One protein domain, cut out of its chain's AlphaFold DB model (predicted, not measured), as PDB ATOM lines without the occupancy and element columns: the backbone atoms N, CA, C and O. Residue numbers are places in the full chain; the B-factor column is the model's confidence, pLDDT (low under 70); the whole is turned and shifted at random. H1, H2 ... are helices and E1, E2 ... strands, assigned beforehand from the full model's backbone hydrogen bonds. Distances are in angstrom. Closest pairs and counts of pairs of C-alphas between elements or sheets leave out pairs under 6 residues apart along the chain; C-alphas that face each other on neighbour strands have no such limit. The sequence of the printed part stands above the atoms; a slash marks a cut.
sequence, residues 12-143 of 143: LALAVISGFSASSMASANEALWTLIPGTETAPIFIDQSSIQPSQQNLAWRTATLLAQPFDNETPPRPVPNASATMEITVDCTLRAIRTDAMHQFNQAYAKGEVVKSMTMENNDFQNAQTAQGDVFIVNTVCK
ATOM      1  N   LEU A  12     278.206 303.179 284.074       41.56
ATOM      2  CA  LEU A  12     278.309 304.593 284.402       41.56
ATOM      3  C   LEU A  12     279.583 304.790 285.236       41.56
ATOM      4  O   LEU A  12     279.700 304.233 286.327       41.56
ATOM      5  N   ALA A  13     280.546 305.545 284.708       36.47
ATOM      6  CA  ALA A  13     281.778 305.871 285.416       36.47
ATOM      7  C   ALA A  13     281.504 306.880 286.534       36.47
ATOM      8  O   ALA A  13     281.041 307.986 286.251       36.47
ATOM      9  N   LEU A  14     281.792 306.510 287.786       41.84
ATOM     10  CA  LEU A  14     281.804 307.464 288.891       41.84
ATOM     11  C   LEU A  14     283.213 308.011 289.107       41.84
ATOM     12  O   LEU A  14     284.203 307.278 289.098       41.84
ATOM     13  N   ALA A  15     283.280 309.330 289.287       36.31
ATOM     14  CA  ALA A  15     284.478 310.035 289.714       36.31
ATOM     15  C   ALA A  15     284.947 309.505 291.076       36.31
ATOM     16  O   ALA A  15     284.110 309.158 291.907       36.31
ATOM     17  N   VAL A  16     286.271 309.474 291.272       38.38
ATOM     18  CA  VAL A  16     286.991 309.133 292.513       38.38
ATOM     19  C   VAL A  16     286.173 309.512 293.738       38.38
ATOM     20  O   VAL A  16     286.062 310.688 294.085       38.38
ATOM     21  N   ILE A  17     285.556 308.517 294.371       43.16
ATOM     22  CA  ILE A  17     284.679 308.760 295.508       43.16
ATOM     23  C   ILE A  17     285.570 308.851 296.742       43.16
ATOM     24  O   ILE A  17     285.643 307.933 297.550       43.16
ATOM     25  N   SER A  18     286.194 310.008 296.946       39.75
ATOM     26  CA  SER A  18     286.715 310.426 298.254       39.75
ATOM     27  C   SER A  18     285.571 310.753 299.240       39.75
ATOM     28  O   SER A  18     285.663 311.702 300.014       39.75
ATOM     29  N   GLY A  19     284.436 310.050 299.142       37.41
ATOM     30  CA  GLY A  19     283.133 310.498 299.642       37.41
ATOM     31  C   GLY A  19     282.190 309.390 300.113       37.41
ATOM     32  O   GLY A  19     281.000 309.662 300.267       37.41
ATOM     33  N   PHE A  20     282.690 308.171 300.337       49.78
ATOM     34  CA  PHE A  20     282.024 307.216 301.222       49.78
ATOM     35  C   PHE A  20     282.271 307.674 302.654       49.78
ATOM     36  O   PHE A  20     283.406 307.973 303.027       49.78
ATOM     37  N   SER A  21     281.219 307.795 303.457       41.91
ATOM     38  CA  SER A  21     281.406 308.185 304.850       41.91
ATOM     39  C   SER A  21     281.991 306.989 305.586       41.91
ATOM     40  O   SER A  21     281.557 305.855 305.376       41.91
ATOM     41  N   ALA A  22     282.942 307.247 306.485       44.66
ATOM     42  CA  ALA A  22     283.550 306.249 307.362       44.66
ATOM     43  C   ALA A  22     282.554 305.588 308.348       44.66
ATOM     44  O   ALA A  22     282.984 304.980 309.320       44.66
ATOM     45  N   SER A  23     281.237 305.691 308.131       47.72
ATOM     46  CA  SER A  23     280.198 305.100 308.982       47.72
ATOM     47  C   SER A  23     279.239 304.154 308.254       47.72
ATOM     48  O   SER A  23     278.780 303.201 308.865       47.72
ATOM     49  N   SER A  24     278.933 304.369 306.971       54.41
ATOM     50  CA  SER A  24     277.877 303.621 306.257       54.41
ATOM     51  C   SER A  24     278.382 302.455 305.410       54.41
ATOM     52  O   SER A  24     277.723 301.428 305.290       54.41
ATOM     53  N   MET A  25     279.572 302.588 304.836       60.81
ATOM     54  CA  MET A  25     280.265 301.507 304.130       60.81
ATOM     55  C   MET A  25     281.694 301.349 304.647       60.81
ATOM     56  O   MET A  25     282.542 300.814 303.950       60.81
ATOM     57  N   ALA A  26     281.983 301.811 305.867       62.41
ATOM     58  CA  ALA A  26     283.334 301.827 306.429       62.41
ATOM     59  C   ALA A  26     283.982 300.442 306.434       62.41
ATOM     60  O   ALA A  26     285.087 300.281 305.932       62.41
ATOM     61  N   SER A  27     283.251 299.435 306.920       62.00
ATOM     62  CA  SER A  27     283.721 298.051 306.964       62.00
ATOM     63  C   SER A  27     283.914 297.463 305.569       62.00
ATOM     64  O   SER A  27     284.895 296.770 305.330       62.00
ATOM     65  N   ALA A  28     283.016 297.769 304.629       68.31
ATOM     66  CA  ALA A  28     283.131 297.339 303.238       68.31
ATOM     67  C   ALA A  28     284.300 298.032 302.518       68.31
ATOM     68  O   ALA A  28     284.991 297.419 301.713       68.31
ATOM     69  N   ASN A  29     284.552 299.297 302.837       67.19
ATOM     70  CA  ASN A  29     285.632 300.099 302.286       67.19
ATOM     71  C   ASN A  29     286.995 299.659 302.847       67.19
ATOM     72  O   ASN A  29     287.932 299.449 302.084       67.19
ATOM     73  N   GLU A  30     287.091 299.406 304.153       67.81
ATOM     74  CA  GLU A  30     288.269 298.780 304.764       67.81
ATOM     75  C   GLU A  30     288.510 297.382 304.188       67.81
ATOM     76  O   GLU A  30     289.627 297.067 303.773       67.81
ATOM     77  N   ALA A  31     287.463 296.557 304.077       68.00
ATOM     78  CA  ALA A  31     287.554 295.245 303.446       68.00
ATOM     79  C   ALA A  31     288.043 295.358 301.994       68.00
ATOM     80  O   ALA A  31     288.942 294.613 301.604       68.00
ATOM     81  N   LEU A  32     287.554 296.331 301.220       68.38
ATOM     82  CA  LEU A  32     288.014 296.604 299.857       68.38
ATOM     83  C   LEU A  32     289.503 296.927 299.803       68.38
ATOM     84  O   LEU A  32     290.209 296.360 298.968       68.38
ATOM     85  N   TRP A  33     290.002 297.747 300.726       67.81
ATOM     86  CA  TRP A  33     291.429 298.061 300.816       67.81
ATOM     87  C   TRP A  33     292.274 296.833 301.165       67.81
ATOM     88  O   TRP A  33     293.371 296.668 300.629       67.81
ATOM     89  N   THR A  34     291.760 295.924 302.002       66.81
ATOM     90  CA  THR A  34     292.448 294.648 302.282       66.81
ATOM     91  C   THR A  34     292.399 293.655 301.118       66.81
ATOM     92  O   THR A  34     293.253 292.768 301.029       66.81
ATOM     93  N   LEU A  35     291.388 293.748 300.248       65.69
ATOM     94  CA  LEU A  35     291.271 292.920 299.048       65.69
ATOM     95  C   LEU A  35     292.164 293.454 297.929       65.69
ATOM     96  O   LEU A  35     292.774 292.676 297.200       65.69
ATOM     97  N   ILE A  36     292.263 294.774 297.794       64.75
ATOM     98  CA  ILE A  36     293.028 295.420 296.733       64.75
ATOM     99  C   ILE A  36     293.758 296.643 297.301       64.75
ATOM    100  O   ILE A  36     293.185 297.735 297.370       64.75
ATOM    101  N   PRO A  37     295.040 296.491 297.671       62.75
ATOM    102  CA  PRO A  37     295.881 297.611 298.077       62.75
ATOM    103  C   PRO A  37     295.938 298.686 296.978       62.75
ATOM    104  O   PRO A  37     296.070 298.355 295.801       62.75
ATOM    105  N   GLY A  38     295.830 299.964 297.352       57.84
ATOM    106  CA  GLY A  38     295.834 301.094 296.407       57.84
ATOM    107  C   GLY A  38     294.460 301.484 295.838       57.84
ATOM    108  O   GLY A  38     294.378 302.382 295.002       57.84
ATOM    109  N   THR A  39     293.365 300.866 296.299       56.53
ATOM    110  CA  THR A  39     291.986 301.230 295.893       56.53
ATOM    111  C   THR A  39     291.382 302.417 296.629       56.53
ATOM    112  O   THR A  39     290.248 302.789 296.348       56.53
ATOM    113  N   GLU A  40     292.137 303.078 297.503       58.69
ATOM    114  CA  GLU A  40     291.722 304.282 298.244       58.69
ATOM    115  C   GLU A  40     291.197 305.401 297.329       58.69
ATOM    116  O   GLU A  40     290.401 306.239 297.747       58.69
ATOM    117  N   THR A  41     291.621 305.395 296.062       58.59
ATOM    118  CA  THR A  41     291.153 306.317 295.022       58.59
ATOM    119  C   THR A  41     290.472 305.614 293.848       58.59
ATOM    120  O   THR A  41     290.062 306.286 292.907       58.59
ATOM    121  N   ALA A  42     290.324 304.288 293.870       64.88
ATOM    122  CA  ALA A  42     289.817 303.543 292.723       64.88
ATOM    123  C   ALA A  42     288.401 304.004 292.335       64.88
ATOM    124  O   ALA A  42     287.531 304.126 293.204       64.88
ATOM    125  N   PRO A  43     288.128 304.245 291.040       70.88
ATOM    126  CA  PRO A  43     286.777 304.497 290.578       70.88
ATOM    127  C   PRO A  43     285.896 303.293 290.904       70.88
ATOM    128  O   PRO A  43     286.254 302.138 290.649       70.88
ATOM    129  N   ILE A  44     284.726 303.599 291.460       78.31
ATOM    130  CA  ILE A  44     283.682 302.621 291.736       78.31
ATOM    131  C   ILE A  44     282.561 302.836 290.730       78.31
ATOM    132  O   ILE A  44     282.072 303.947 290.558       78.31
ATOM    133  N   PHE A  45     282.154 301.771 290.063       83.06
ATOM    134  CA  PHE A  45     281.097 301.746 289.064       83.06
ATOM    135  C   PHE A  45     279.894 301.005 289.640       83.06
ATOM    136  O   PHE A  45     280.057 300.049 290.392       83.06
ATOM    137  N   ILE A  46     278.687 301.412 289.257       87.12
ATOM    138  CA  ILE A  46     277.474 300.632 289.526       87.12
ATOM    139  C   ILE A  46     277.170 299.823 288.268       87.12
ATOM    140  O   ILE A  46     276.957 300.409 287.201       87.12
ATOM    141  N   ASP A  47     277.128 298.495 288.375       88.38
ATOM    142  CA  ASP A  47     276.623 297.662 287.287       88.38
ATOM    143  C   ASP A  47     275.097 297.767 287.250       88.38
ATOM    144  O   ASP A  47     274.379 297.081 287.974       88.38
ATOM    145  N   GLN A  48     274.583 298.633 286.381       88.00
ATOM    146  CA  GLN A  48     273.144 298.859 286.253       88.00
ATOM    147  C   GLN A  48     272.370 297.594 285.861       88.00
ATOM    148  O   GLN A  48     271.192 297.479 286.190       88.00
ATOM    149  N   SER A  49     273.011 296.638 285.179       89.69
ATOM    150  CA  SER A  49     272.359 295.391 284.765       89.69
ATOM    151  C   SER A  49     272.172 294.395 285.914       89.69
ATOM    152  O   SER A  49     271.304 293.523 285.842       89.69
ATOM    153  N   SER A  50     272.934 294.568 286.997       92.56
ATOM    154  CA  SER A  50     272.835 293.765 288.220       92.56
ATOM    155  C   SER A  50     271.718 294.218 289.167       92.56
ATOM    156  O   SER A  50     271.417 293.516 290.132       92.56
ATOM    157  N   ILE A  51     271.091 295.376 288.910       95.12
ATOM    158  CA  ILE A  51     270.041 295.917 289.778       95.12
ATOM    159  C   ILE A  51     268.789 295.043 289.663       95.12
ATOM    160  O   ILE A  51     268.166 294.970 288.604       95.12
ATOM    161  N   GLN A  52     268.407 294.391 290.760       95.75
ATOM    162  CA  GLN A  52     267.271 293.468 290.808       95.75
ATOM    163  C   GLN A  52     266.430 293.676 292.082       95.75
ATOM    164  O   GLN A  52     266.956 294.100 293.111       95.75
ATOM    165  N   PRO A  53     265.112 293.397 292.061       95.81
ATOM    166  CA  PRO A  53     264.334 293.253 293.290       95.81
ATOM    167  C   PRO A  53     264.889 292.130 294.173       95.81
ATOM    168  O   PRO A  53     265.191 291.042 293.678       95.81
ATOM    169  N   SER A  54     264.954 292.362 295.485       93.06
ATOM    170  CA  SER A  54     265.271 291.295 296.433       93.06
ATOM    171  C   SER A  54     264.129 290.279 296.509       93.06
ATOM    172  O   SER A  54     262.952 290.637 296.508       93.06
ATOM    173  N   GLN A  55     264.480 288.998 296.637       91.62
ATOM    174  CA  GLN A  55     263.516 287.919 296.887       91.62
ATOM    175  C   GLN A  55     263.037 287.883 298.349       91.62
ATOM    176  O   GLN A  55     262.044 287.230 298.655       91.62
ATOM    177  N   GLN A  56     263.745 288.558 299.260       89.62
ATOM    178  CA  GLN A  56     263.463 288.519 300.699       89.62
ATOM    179  C   GLN A  56     262.521 289.643 301.150       89.62
ATOM    180  O   GLN A  56     261.771 289.468 302.108       89.62
ATOM    181  N   ASN A  57     262.560 290.798 300.479       93.50
ATOM    182  CA  ASN A  57     261.759 291.966 300.831       93.50
ATOM    183  C   ASN A  57     261.505 292.835 299.592       93.50
ATOM    184  O   ASN A  57     262.435 293.211 298.883       93.50
ATOM    185  N   LEU A  58     260.242 293.199 299.363       93.12
ATOM    186  CA  LEU A  58     259.811 293.982 298.202       93.12
ATOM    187  C   LEU A  58     260.330 295.429 298.202       93.12
ATOM    188  O   LEU A  58     260.403 296.046 297.141       93.12
ATOM    189  N   ALA A  59     260.686 295.973 299.369       94.00
ATOM    190  CA  ALA A  59     261.292 297.297 299.492       94.00
ATOM    191  C   ALA A  59     262.799 297.297 299.188       94.00
ATOM    192  O   ALA A  59     263.408 298.366 299.115       94.00
ATOM    193  N   TRP A  60     263.409 296.116 299.047       95.88
ATOM    194  CA  TRP A  60     264.845 295.975 298.877       95.88
ATOM    195  C   TRP A  60     265.223 295.724 297.421       95.88
ATOM    196  O   TRP A  60     264.536 295.028 296.665       95.88
ATOM    197  N   ARG A  61     266.375 296.262 297.043       96.19
ATOM    198  CA  ARG A  61     267.016 296.057 295.746       96.19
ATOM    199  C   ARG A  61     268.427 295.540 295.970       96.19
ATOM    200  O   ARG A  61     269.118 296.035 296.851       96.19
ATOM    201  N   THR A  62     268.857 294.575 295.175       95.38
ATOM    202  CA  THR A  62     270.252 294.131 295.140       95.38
ATOM    203  C   THR A  62     270.960 294.777 293.963       95.38
ATOM    204  O   THR A  62     270.329 295.014 292.931       95.38
ATOM    205  N   ALA A  63     272.249 295.054 294.100       94.31
ATOM    206  CA  ALA A  63     273.087 295.548 293.016       94.31
ATOM    207  C   ALA A  63     274.544 295.128 293.230       94.31
ATOM    208  O   ALA A  63     274.949 294.748 294.328       94.31
ATOM    209  N   THR A  64     275.343 295.247 292.180       91.94
ATOM    210  CA  THR A  64     276.780 295.015 292.200       91.94
ATOM    211  C   THR A  64     277.503 296.320 291.903       91.94
ATOM    212  O   THR A  64     277.271 296.982 290.887       91.94
ATOM    213  N   LEU A  65     278.402 296.689 292.805       88.50
ATOM    214  CA  LEU A  65     279.397 297.727 292.589       88.50
ATOM    215  C   LEU A  65     280.686 297.076 292.087       88.50
ATOM    216  O   LEU A  65     281.019 295.967 292.492       88.50
ATOM    217  N   LEU A  66     281.434 297.775 291.245       86.06
ATOM    218  CA  LEU A  66     282.720 297.349 290.702       86.06
ATOM    219  C   LEU A  66     283.778 298.388 291.069       86.06
ATOM    220  O   LEU A  66     283.645 299.542 290.689       86.06
ATOM    221  N   ALA A  67     284.845 297.984 291.745       82.56
ATOM    222  CA  ALA A  67     286.024 298.802 291.991       82.56
ATOM    223  C   ALA A  67     287.144 298.422 291.011       82.56
ATOM    224  O   ALA A  67     287.534 297.252 290.919       82.56
ATOM    225  N   GLN A  68     287.673 299.416 290.296       76.56
ATOM    226  CA  GLN A  68     288.766 299.242 289.337       76.56
ATOM    227  C   GLN A  68     289.959 300.112 289.750       76.56
ATOM    228  O   GLN A  68     289.825 301.330 289.740       76.56
ATOM    229  N   PRO A  69     291.130 299.546 290.083       70.06
ATOM    230  CA  PRO A  69     292.351 300.324 290.292       70.06
ATOM    231  C   PRO A  69     292.711 301.157 289.056       70.06
ATOM    232  O   PRO A  69     292.511 300.708 287.926       70.06
ATOM    233  N   PHE A  70     293.258 302.357 289.273       59.38
ATOM    234  CA  PHE A  70     293.627 303.303 288.212       59.38
ATOM    235  C   PHE A  70     294.855 302.919 287.390       59.38
ATOM    236  O   PHE A  70     295.090 303.553 286.359       59.38
ATOM    237  N   ASP A  71     295.616 301.904 287.806       58.94
ATOM    238  CA  ASP A  71     296.712 301.372 287.001       58.94
ATOM    239  C   ASP A  71     296.116 300.653 285.784       58.94
ATOM    240  O   ASP A  71     295.788 299.470 285.779       58.94
ATOM    241  N   ASN A  72     295.894 301.476 284.763       46.50
ATOM    242  CA  ASN A  72     295.108 301.257 283.556       46.50
ATOM    243  C   ASN A  72     295.840 300.401 282.513       46.50
ATOM    244  O   ASN A  72     295.421 300.322 281.356       46.50
ATOM    245  N   GLU A  73     296.957 299.782 282.881       48.25
ATOM    246  CA  GLU A  73     297.584 298.804 282.012       48.25
ATOM    247  C   GLU A  73     296.826 297.504 282.197       48.25
ATOM    248  O   GLU A  73     296.843 296.922 283.275       48.25
ATOM    249  N   THR A  74     296.130 297.062 281.145       50.25
ATOM    250  CA  THR A  74     295.616 295.694 281.075       50.25
ATOM    251  C   THR A  74     296.804 294.797 281.383       50.25
ATOM    252  O   THR A  74     297.719 294.730 280.555       50.25
ATOM    253  N   PRO A  75     296.875 294.183 282.570       49.34
ATOM    254  CA  PRO A  75     298.102 293.528 282.927       49.34
ATOM    255  C   PRO A  75     298.234 292.348 281.962       49.34
ATOM    256  O   PRO A  75     297.275 291.593 281.777       49.34
ATOM    257  N   PRO A  76     299.386 292.178 281.292       48.91
ATOM    258  CA  PRO A  76     299.557 291.148 280.267       48.91
ATOM    259  C   PRO A  76     299.448 289.721 280.833       48.91
ATOM    260  O   PRO A  76     299.564 288.744 280.095       48.91
ATOM    261  N   ARG A  77     299.256 289.587 282.151       54.12
ATOM    262  CA  ARG A  77     299.089 288.348 282.906       54.12
ATOM    263  C   ARG A  77     298.056 288.573 284.014       54.12
ATOM    264  O   ARG A  77     297.944 289.703 284.486       54.12
ATOM    265  N   PRO A  78     297.354 287.523 284.472       57.66
ATOM    266  CA  PRO A  78     296.533 287.606 285.670       57.66
ATOM    267  C   PRO A  78     297.387 288.118 286.832       57.66
ATOM    268  O   PRO A  78     298.393 287.496 287.177       57.66
ATOM    269  N   VAL A  79     297.011 289.255 287.406       61.72
ATOM    270  CA  VAL A  79     297.629 289.774 288.633       61.72
ATOM    271  C   VAL A  79     296.627 289.591 289.755       61.72
ATOM    272  O   VAL A  79     295.441 289.877 289.565       61.72
ATOM    273  N   PRO A  80     297.074 289.153 290.939       56.28
ATOM    274  CA  PRO A  80     296.274 289.327 292.136       56.28
ATOM    275  C   PRO A  80     295.939 290.820 292.247       56.28
ATOM    276  O   PRO A  80     296.842 291.649 292.142       56.28
ATOM    277  N   ASN A  81     294.664 291.154 292.459       67.38
ATOM    278  CA  ASN A  81     294.188 292.521 292.747       67.38
ATOM    279  C   ASN A  81     293.861 293.395 291.513       67.38
ATOM    280  O   ASN A  81     293.954 294.615 291.582       67.38
ATOM    281  N   ALA A  82     293.435 292.807 290.392       77.25
ATOM    282  CA  ALA A  82     293.134 293.582 289.183       77.25
ATOM    283  C   ALA A  82     291.783 294.327 289.224       77.25
ATOM    284  O   ALA A  82     291.639 295.366 288.579       77.25
ATOM    285  N   SER A  83     290.786 293.797 289.939       83.44
ATOM    286  CA  SER A  83     289.514 294.475 290.233       83.44
ATOM    287  C   SER A  83     288.741 293.750 291.338       83.44
ATOM    288  O   SER A  83     289.066 292.610 291.678       83.44
ATOM    289  N   ALA A  84     287.732 294.404 291.915       86.62
ATOM    290  CA  ALA A  84     286.826 293.790 292.883       86.62
ATOM    291  C   ALA A  84     285.377 294.182 292.618       86.62
ATOM    292  O   ALA A  84     285.104 295.259 292.095       86.62
ATOM    293  N   THR A  85     284.447 293.340 293.043       88.75
ATOM    294  CA  THR A  85     283.031 293.677 293.141       88.75
ATOM    295  C   THR A  85     282.579 293.707 294.586       88.75
ATOM    296  O   THR A  85     283.095 292.964 295.419       88.75
ATOM    297  N   MET A  86     281.563 294.517 294.856       89.00
ATOM    298  CA  MET A  86     280.800 294.504 296.098       89.00
ATOM    299  C   MET A  86     279.342 294.228 295.752       89.00
ATOM    300  O   MET A  86     278.723 294.989 295.011       89.00
ATOM    301  N   GLU A  87     278.803 293.135 296.267       92.12
ATOM    302  CA  GLU A  87     277.370 292.869 296.255       92.12
ATOM    303  C   GLU A  87     276.729 293.660 297.391       92.12
ATOM    304  O   GLU A  87     277.187 293.605 298.536       92.12
ATOM    305  N   ILE A  88     275.696 294.428 297.063       91.44
ATOM    306  CA  ILE A  88     274.999 295.294 298.005       91.44
ATOM    307  C   ILE A  88     273.497 295.029 297.982       91.44
ATOM    308  O   ILE A  88     272.909 294.754 296.932       91.44
ATOM    309  N   THR A  89     272.864 295.239 299.132       93.62
ATOM    310  CA  THR A  89     271.416 295.364 299.265       93.62
ATOM    311  C   THR A  89     271.088 296.788 299.698       93.62
ATOM    312  O   THR A  89     271.674 297.322 300.638       93.62
ATOM    313  N   VAL A  90     270.118 297.409 299.033       93.38
ATOM    314  CA  VAL A  90     269.604 298.740 299.354       93.38
ATOM    315  C   VAL A  90     268.150 298.628 299.792       93.38
ATOM    316  O   VAL A  90     267.317 298.103 299.053       93.38
ATOM    317  N   ASP A  91     267.837 299.159 300.970       94.06
ATOM    318  CA  ASP A  91     266.467 299.387 301.414       94.06
ATOM    319  C   ASP A  91     265.997 300.737 300.874       94.06
ATOM    320  O   ASP A  91     266.454 301.800 301.305       94.06
ATOM    321  N   CYS A  92     265.071 300.701 299.918       92.94
ATOM    322  CA  CYS A  92     264.587 301.902 299.247       92.94
ATOM    323  C   CYS A  92     263.581 302.708 300.072       92.94
ATOM    324  O   CYS A  92     263.350 303.877 299.766       92.94
ATOM    325  N   THR A  93     263.012 302.114 301.124       93.00
ATOM    326  CA  THR A  93     262.113 302.807 302.058       93.00
ATOM    327  C   THR A  93     262.923 303.547 303.111       93.00
ATOM    328  O   THR A  93     262.707 304.737 303.339       93.00
ATOM    329  N   LEU A  94     263.892 302.860 303.721       90.94
ATOM    330  CA  LEU A  94     264.766 303.431 304.750       90.94
ATOM    331  C   LEU A  94     265.906 304.270 304.167       90.94
ATOM    332  O   LEU A  94     266.543 305.028 304.895       90.94
ATOM    333  N   ARG A  95     266.146 304.163 302.855       90.69
ATOM    334  CA  ARG A  95     267.290 304.774 302.167       90.69
ATOM    335  C   ARG A  95     268.605 304.370 302.827       90.69
ATOM    336  O   ARG A  95     269.444 305.208 303.158       90.69
ATOM    337  N   ALA A  96     268.757 303.069 303.023       89.38
ATOM    338  CA  ALA A  96     269.900 302.476 303.692       89.38
ATOM    339  C   ALA A  96     270.565 301.436 302.791       89.38
ATOM    340  O   ALA A  96     269.908 300.813 301.959       89.38
ATOM    341  N   ILE A  97     271.870 301.257 302.955       87.69
ATOM    342  CA  ILE A  97     272.696 300.342 302.173       87.69
ATOM    343  C   ILE A  97     273.391 299.346 303.095       87.69
ATOM    344  O   ILE A  97     273.786 299.671 304.211       87.69
ATOM    345  N   ARG A  98     273.536 298.124 302.606       88.31
ATOM    346  CA  ARG A  98     274.286 297.033 303.212       88.31
ATOM    347  C   ARG A  98     275.199 296.437 302.154       88.31
ATOM    348  O   ARG A  98     274.795 296.326 301.001       88.31
ATOM    349  N   THR A  99     276.394 296.019 302.555       87.38
ATOM    350  CA  THR A  99     277.257 295.169 301.721       87.38
ATOM    351  C   THR A  99     277.068 293.726 302.152       87.38
ATOM    352  O   THR A  99     277.190 293.436 303.336       87.38
ATOM    353  N   ASP A 100     276.758 292.845 301.207       89.06
ATOM    354  CA  ASP A 100     276.489 291.429 301.467       89.06
ATOM    355  C   ASP A 100     277.752 290.584 301.245       89.06
ATOM    356  O   ASP A 100     278.107 289.721 302.052       89.06
ATOM    357  N   ALA A 101     278.466 290.849 300.149       89.94
ATOM    358  CA  ALA A 101     279.660 290.107 299.775       89.94
ATOM    359  C   ALA A 101     280.616 290.946 298.930       89.94
ATOM    360  O   ALA A 101     280.250 291.963 298.341       89.94
ATOM    361  N   MET A 102     281.859 290.492 298.852       89.19
ATOM    362  CA  MET A 102     282.905 291.088 298.043       89.19
ATOM    363  C   MET A 102     283.706 290.001 297.345       89.19
ATOM    364  O   MET A 102     284.110 289.020 297.971       89.19
ATOM    365  N   HIS A 103     283.991 290.211 296.063       89.12
ATOM    366  CA  HIS A 103     284.783 289.288 295.254       89.12
ATOM    367  C   HIS A 103     285.926 290.031 294.602       89.12
ATOM    368  O   HIS A 103     285.758 291.132 294.093       89.12
ATOM    369  N   GLN A 104     287.091 289.415 294.596       87.38
ATOM    370  CA  GLN A 104     288.289 289.945 293.984       87.38
ATOM    371  C   GLN A 104     288.637 289.115 292.757       87.38
ATOM    372  O   GLN A 104     288.619 287.886 292.810       87.38
ATOM    373  N   PHE A 105     289.024 289.789 291.682       86.38
ATOM    374  CA  PHE A 105     289.281 289.187 290.384       86.38
ATOM    375  C   PHE A 105     290.731 289.383 289.948       86.38
ATOM    376  O   PHE A 105     291.379 290.384 290.274       86.38
ATOM    377  N   ASN A 106     291.236 288.418 289.177       84.00
ATOM    378  CA  ASN A 106     292.576 288.480 288.590       84.00
ATOM    379  C   ASN A 106     292.656 289.253 287.262       84.00
ATOM    380  O   ASN A 106     293.745 289.379 286.697       84.00
ATOM    381  N   GLN A 107     291.531 289.778 286.762       83.31
ATOM    382  CA  GLN A 107     291.488 290.690 285.615       83.31
ATOM    383  C   GLN A 107     290.668 291.943 285.932       83.31
ATOM    384  O   GLN A 107     289.901 291.989 286.894       83.31
ATOM    385  N   ALA A 108     290.840 292.973 285.104       80.81
ATOM    386  CA  ALA A 108     290.084 294.216 285.196       80.81
ATOM    387  C   ALA A 108     288.586 293.999 284.909       80.81
ATOM    388  O   ALA A 108     288.200 293.095 284.163       80.81
ATOM    389  N   TYR A 109     287.754 294.884 285.453       82.19
ATOM    390  CA  TYR A 109     286.305 294.939 285.260       82.19
ATOM    391  C   TYR A 109     285.560 293.668 285.689       82.19
ATOM    392  O   TYR A 109     284.648 293.227 284.990       82.19
ATOM    393  N   ALA A 110     285.964 293.077 286.817       85.88
ATOM    394  CA  ALA A 110     285.399 291.852 287.383       85.88
ATOM    395  C   ALA A 110     285.383 290.667 286.407       85.88
ATOM    396  O   ALA A 110     284.414 289.915 286.309       85.88
ATOM    397  N   LYS A 111     286.464 290.522 285.636       84.25
ATOM    398  CA  LYS A 111     286.643 289.418 284.689       84.25
ATOM    399  C   LYS A 111     287.642 288.393 285.206       84.25
ATOM    400  O   LYS A 111     288.452 288.670 286.085       84.25
ATOM    401  N   GLY A 112     287.625 287.223 284.577       85.06
ATOM    402  CA  GLY A 112     288.528 286.134 284.920       85.06
ATOM    403  C   GLY A 112     288.057 285.374 286.152       85.06
ATOM    404  O   GLY A 112     286.859 285.201 286.365       85.06
ATOM    405  N   GLU A 113     289.015 284.882 286.926       87.44
ATOM    406  CA  GLU A 113     288.747 284.038 288.088       87.44
ATOM    407  C   GLU A 113     288.625 284.881 289.355       87.44
ATOM    408  O   GLU A 113     289.369 285.849 289.551       87.44
ATOM    409  N   VAL A 114     287.713 284.466 290.237       89.56
ATOM    410  CA  VAL A 114     287.637 284.986 291.601       89.56
ATOM    411  C   VAL A 114     288.821 284.431 292.385       89.56
ATOM    412  O   VAL A 114     288.916 283.225 292.610       89.56
ATOM    413  N   VAL A 115     289.730 285.308 292.802       87.38
ATOM    414  CA  VAL A 115     290.927 284.945 293.581       87.38
ATOM    415  C   VAL A 115     290.707 285.042 295.083       87.38
ATOM    416  O   VAL A 115     291.408 284.390 295.854       87.38
ATOM    417  N   LYS A 116     289.736 285.850 295.512       87.44
ATOM    418  CA  LYS A 116     289.354 285.998 296.916       87.44
ATOM    419  C   LYS A 116     287.880 286.368 296.999       87.44
ATOM    420  O   LYS A 116     287.405 287.179 296.214       87.44
ATOM    421  N   SER A 117     287.177 285.773 297.953       88.94
ATOM    422  CA  SER A 117     285.772 286.053 298.244       88.94
ATOM    423  C   SER A 117     285.635 286.310 299.736       88.94
ATOM    424  O   SER A 117     286.276 285.637 300.546       88.94
ATOM    425  N   MET A 118     284.799 287.272 300.093       86.31
ATOM    426  CA  MET A 118     284.474 287.618 301.469       86.31
ATOM    427  C   MET A 118     282.967 287.825 301.569       86.31
ATOM    428  O   MET A 118     282.399 288.607 300.817       86.31
ATOM    429  N   THR A 119     282.321 287.131 302.498       88.06
ATOM    430  CA  THR A 119     280.935 287.419 302.880       88.06
ATOM    431  C   THR A 119     280.967 288.307 304.113       88.06
ATOM    432  O   THR A 119     281.760 288.057 305.022       88.06
ATOM    433  N   MET A 120     280.138 289.345 304.143       81.56
ATOM    434  CA  MET A 120     280.088 290.250 305.283       81.56
ATOM    435  C   MET A 120     279.328 289.582 306.435       81.56
ATOM    436  O   MET A 120     278.211 289.091 306.273       81.56
ATOM    437  N   GLU A 121     279.952 289.533 307.611       68.50
ATOM    438  CA  GLU A 121     279.325 288.970 308.815       68.50
ATOM    439  C   GLU A 121     278.365 289.968 309.477       68.50
ATOM    440  O   GLU A 121     277.366 289.570 310.075       68.50
ATOM    441  N   ASN A 122     278.633 291.271 309.333       65.62
ATOM    442  CA  ASN A 122     277.745 292.331 309.798       65.62
ATOM    443  C   ASN A 122     276.866 292.832 308.642       65.62
ATOM    444  O   ASN A 122     277.311 293.613 307.802       65.62
ATOM    445  N   ASN A 123     275.618 292.363 308.632       65.38
ATOM    446  CA  ASN A 123     274.618 292.592 307.587       65.38
ATOM    447  C   ASN A 123     273.575 293.649 307.978       65.38
ATOM    448  O   ASN A 123     272.432 293.611 307.504       65.38
ATOM    449  N   ASP A 124     273.945 294.580 308.853       80.50
ATOM    450  CA  ASP A 124     273.065 295.672 309.248       80.50
ATOM    451  C   ASP A 124     273.027 296.761 308.175       80.50
ATOM    452  O   ASP A 124     274.052 297.194 307.642       80.50
ATOM    453  N   PHE A 125     271.816 297.229 307.875       81.56
ATOM    454  CA  PHE A 125     271.607 298.370 306.996       81.56
ATOM    455  C   PHE A 125     272.178 299.637 307.617       81.56
ATOM    456  O   PHE A 125     271.853 299.999 308.748       81.56
ATOM    457  N   GLN A 126     272.967 300.352 306.830       81.19
ATOM    458  CA  GLN A 126     273.539 301.625 307.216       81.19
ATOM    459  C   GLN A 126     272.853 302.763 306.466       81.19
ATOM    460  O   GLN A 126     272.704 302.732 305.243       81.19
ATOM    461  N   ASN A 127     272.425 303.790 307.196       79.25
ATOM    462  CA  ASN A 127     271.710 304.922 306.611       79.25
ATOM    463  C   ASN A 127     272.593 305.705 305.626       79.25
ATOM    464  O   ASN A 127     273.636 306.244 305.997       79.25
ATOM    465  N   ALA A 128     272.130 305.842 304.383       71.88
ATOM    466  CA  ALA A 128     272.814 306.584 303.328       71.88
ATOM    467  C   ALA A 128     272.346 308.047 303.319       71.88
ATOM    468  O   ALA A 128     271.566 308.454 302.452       71.88
ATOM    469  N   GLN A 129     272.750 308.838 304.319       63.22
ATOM    470  CA  GLN A 129     272.248 310.217 304.462       63.22
ATOM    471  C   GLN A 129     273.294 311.321 304.316       63.22
ATOM    472  O   GLN A 129     272.925 312.446 303.989       63.22
ATOM    473  N   THR A 130     274.580 311.040 304.524       63.34
ATOM    474  CA  THR A 130     275.599 312.103 304.616       63.34
ATOM    475  C   THR A 130     276.686 312.009 303.557       63.34
ATOM    476  O   THR A 130     277.209 313.039 303.133       63.34
ATOM    477  N   ALA A 131     277.011 310.807 303.084       68.81
ATOM    478  CA  ALA A 131     278.040 310.623 302.074       68.81
ATOM    479  C   ALA A 131     277.483 310.697 300.654       68.81
ATOM    480  O   ALA A 131     276.509 310.025 300.311       68.81
ATOM    481  N   GLN A 132     278.134 311.498 299.805       69.88
ATOM    482  CA  GLN A 132     277.718 311.691 298.414       69.88
ATOM    483  C   GLN A 132     277.697 310.371 297.631       69.88
ATOM    484  O   GLN A 132     276.793 310.170 296.820       69.88
ATOM    485  N   GLY A 133     278.646 309.464 297.906       73.62
ATOM    486  CA  GLY A 133     278.703 308.137 297.286       73.62
ATOM    487  C   GLY A 133     277.469 307.291 297.602       73.62
ATOM    488  O   GLY A 133     276.786 306.825 296.690       73.62
ATOM    489  N   ASP A 134     277.116 307.171 298.882       76.62
ATOM    490  CA  ASP A 134     275.974 306.355 299.316       76.62
ATOM    491  C   ASP A 134     274.651 306.926 298.817       76.62
ATOM    492  O   ASP A 134     273.797 306.198 298.315       76.62
ATOM    493  N   VAL A 135     274.486 308.251 298.904       81.62
ATOM    494  CA  VAL A 135     273.287 308.934 298.404       81.62
ATOM    495  C   VAL A 135     273.128 308.699 296.903       81.62
ATOM    496  O   VAL A 135     272.009 308.466 296.437       81.62
ATOM    497  N   PHE A 136     274.223 308.731 296.137       83.56
ATOM    498  CA  PHE A 136     274.199 308.424 294.709       83.56
ATOM    499  C   PHE A 136     273.811 306.966 294.440       83.56
ATOM    500  O   PHE A 136     272.949 306.722 293.591       83.56
ATOM    501  N   ILE A 137     274.398 306.009 295.167       86.62
ATOM    502  CA  ILE A 137     274.083 304.582 295.017       86.62
ATOM    503  C   ILE A 137     272.608 304.338 295.315       86.62
ATOM    504  O   ILE A 137     271.900 303.814 294.458       86.62
ATOM    505  N   VAL A 138     272.106 304.793 296.467       89.50
ATOM    506  CA  VAL A 138     270.696 304.616 296.841       89.50
ATOM    507  C   VAL A 138     269.770 305.272 295.820       89.50
ATOM    508  O   VAL A 138     268.799 304.659 295.386       89.50
ATOM    509  N   ASN A 139     270.075 306.490 295.367       90.19
ATOM    510  CA  ASN A 139     269.290 307.148 294.319       90.19
ATOM    511  C   ASN A 139     269.321 306.415 292.979       90.19
ATOM    512  O   ASN A 139     268.381 306.559 292.207       90.19
ATOM    513  N   THR A 140     270.399 305.710 292.656       89.44
ATOM    514  CA  THR A 140     270.520 304.983 291.388       89.44
ATOM    515  C   THR A 140     269.809 303.640 291.461       89.44
ATOM    516  O   THR A 140     269.096 303.283 290.533       89.44
ATOM    517  N   VAL A 141     269.965 302.925 292.574       91.38
ATOM    518  CA  VAL A 141     269.414 301.580 292.784       91.38
ATOM    519  C   VAL A 141     267.904 301.606 293.057       91.38
ATOM    520  O   VAL A 141     267.202 300.668 292.689       91.38
ATOM    521  N   CYS A 142     267.388 302.672 293.673       91.88
ATOM    522  CA  CYS A 142     265.971 302.790 294.041       91.88
ATOM    523  C   CYS A 142     265.089 303.541 293.035       91.88
ATOM    524  O   CYS A 142     263.916 303.772 293.334       91.88
ATOM    525  N   LYS A 143     265.639 303.959 291.891       84.81
ATOM    526  CA  LYS A 143     264.853 304.503 290.772       84.81
ATOM    527  C   LYS A 143     264.111 303.392 290.041       84.81
ATOM    528  O   LYS A 143     262.972 303.672 289.612       84.81
TER     529      LYS A 143
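This is residues 12 to 143 of the 143 residues of an uncharacterized protein of Saezia sanguinis (UniProt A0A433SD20). One twisted sheet of five antiparallel strands forms a long slab, and two short helices, H1 and H2, pack on one face of it in two layers, H1 along the strands and H2 across them. The link from E2 to E3, residues 68 to 82, makes one end of the long axis. The printed part has 132 residues, with order H1 E1 E2 E3 E4 E5 H2; the strands form a meander, each the antiparallel neighbour of the one before. The class is mixed, helices and strands, with under half of the residues in named elements. The whole is compact, with a radius of gyration of the C-alphas of 14.1 A and spans of 45 by 29 by 27 A.

H1, residues 26 to 35, begins at C-alpha 26 (283.334, 301.827, 306.429). E1 is residues 44 to 53 and bends by 68 degrees at residue 49; E2 is residues 60 to 67. E3, residues 83 to 91, is 26.1 A long. E4, residues 96 to 105, is 27.0 A long and bends by 53 degrees at residue 100. E5 is residues 114 to 119. H2, residues 132 to 141, ends at C-alpha 141 (269.414, 301.580, 292.784).

E1 and E5 are edge strands. Within hydrogen-bond range are N 45 and O 66 of E1 and E2, 2.8 A; N 63 and O 88 of E2 and E3, 2.9 A; N 85 and O 103 of E3 and E4, 2.8 A; N 102 and O 118 of E4 and E5, 2.8 A. H1 is over E3 and E4 at a height over the sheet of 9.2 A; its closest C-alphas to E4 are Ala 28 and Thr 99, 6.4 A. H2, height 6.9 A, is only just over E3, with 3 of its C-alphas falling on it; its closest C-alphas to E1 are Val 141 and Ile 51, 6.4 A. H1 and H2 are apart. In both, every O i to N i+4 pair is within hydrogen-bond range.

The C-alphas of Pro 76 and Thr 93, the two farthest apart, are 44.9 A apart. The printed part has no cut. Links E2 to E3 and E5 to H2 are long. The mean pLDDT of the printed part is 75.6; residues 12 to 42, 70 to 81, 121 to 123 and 129 to 132 are under 70.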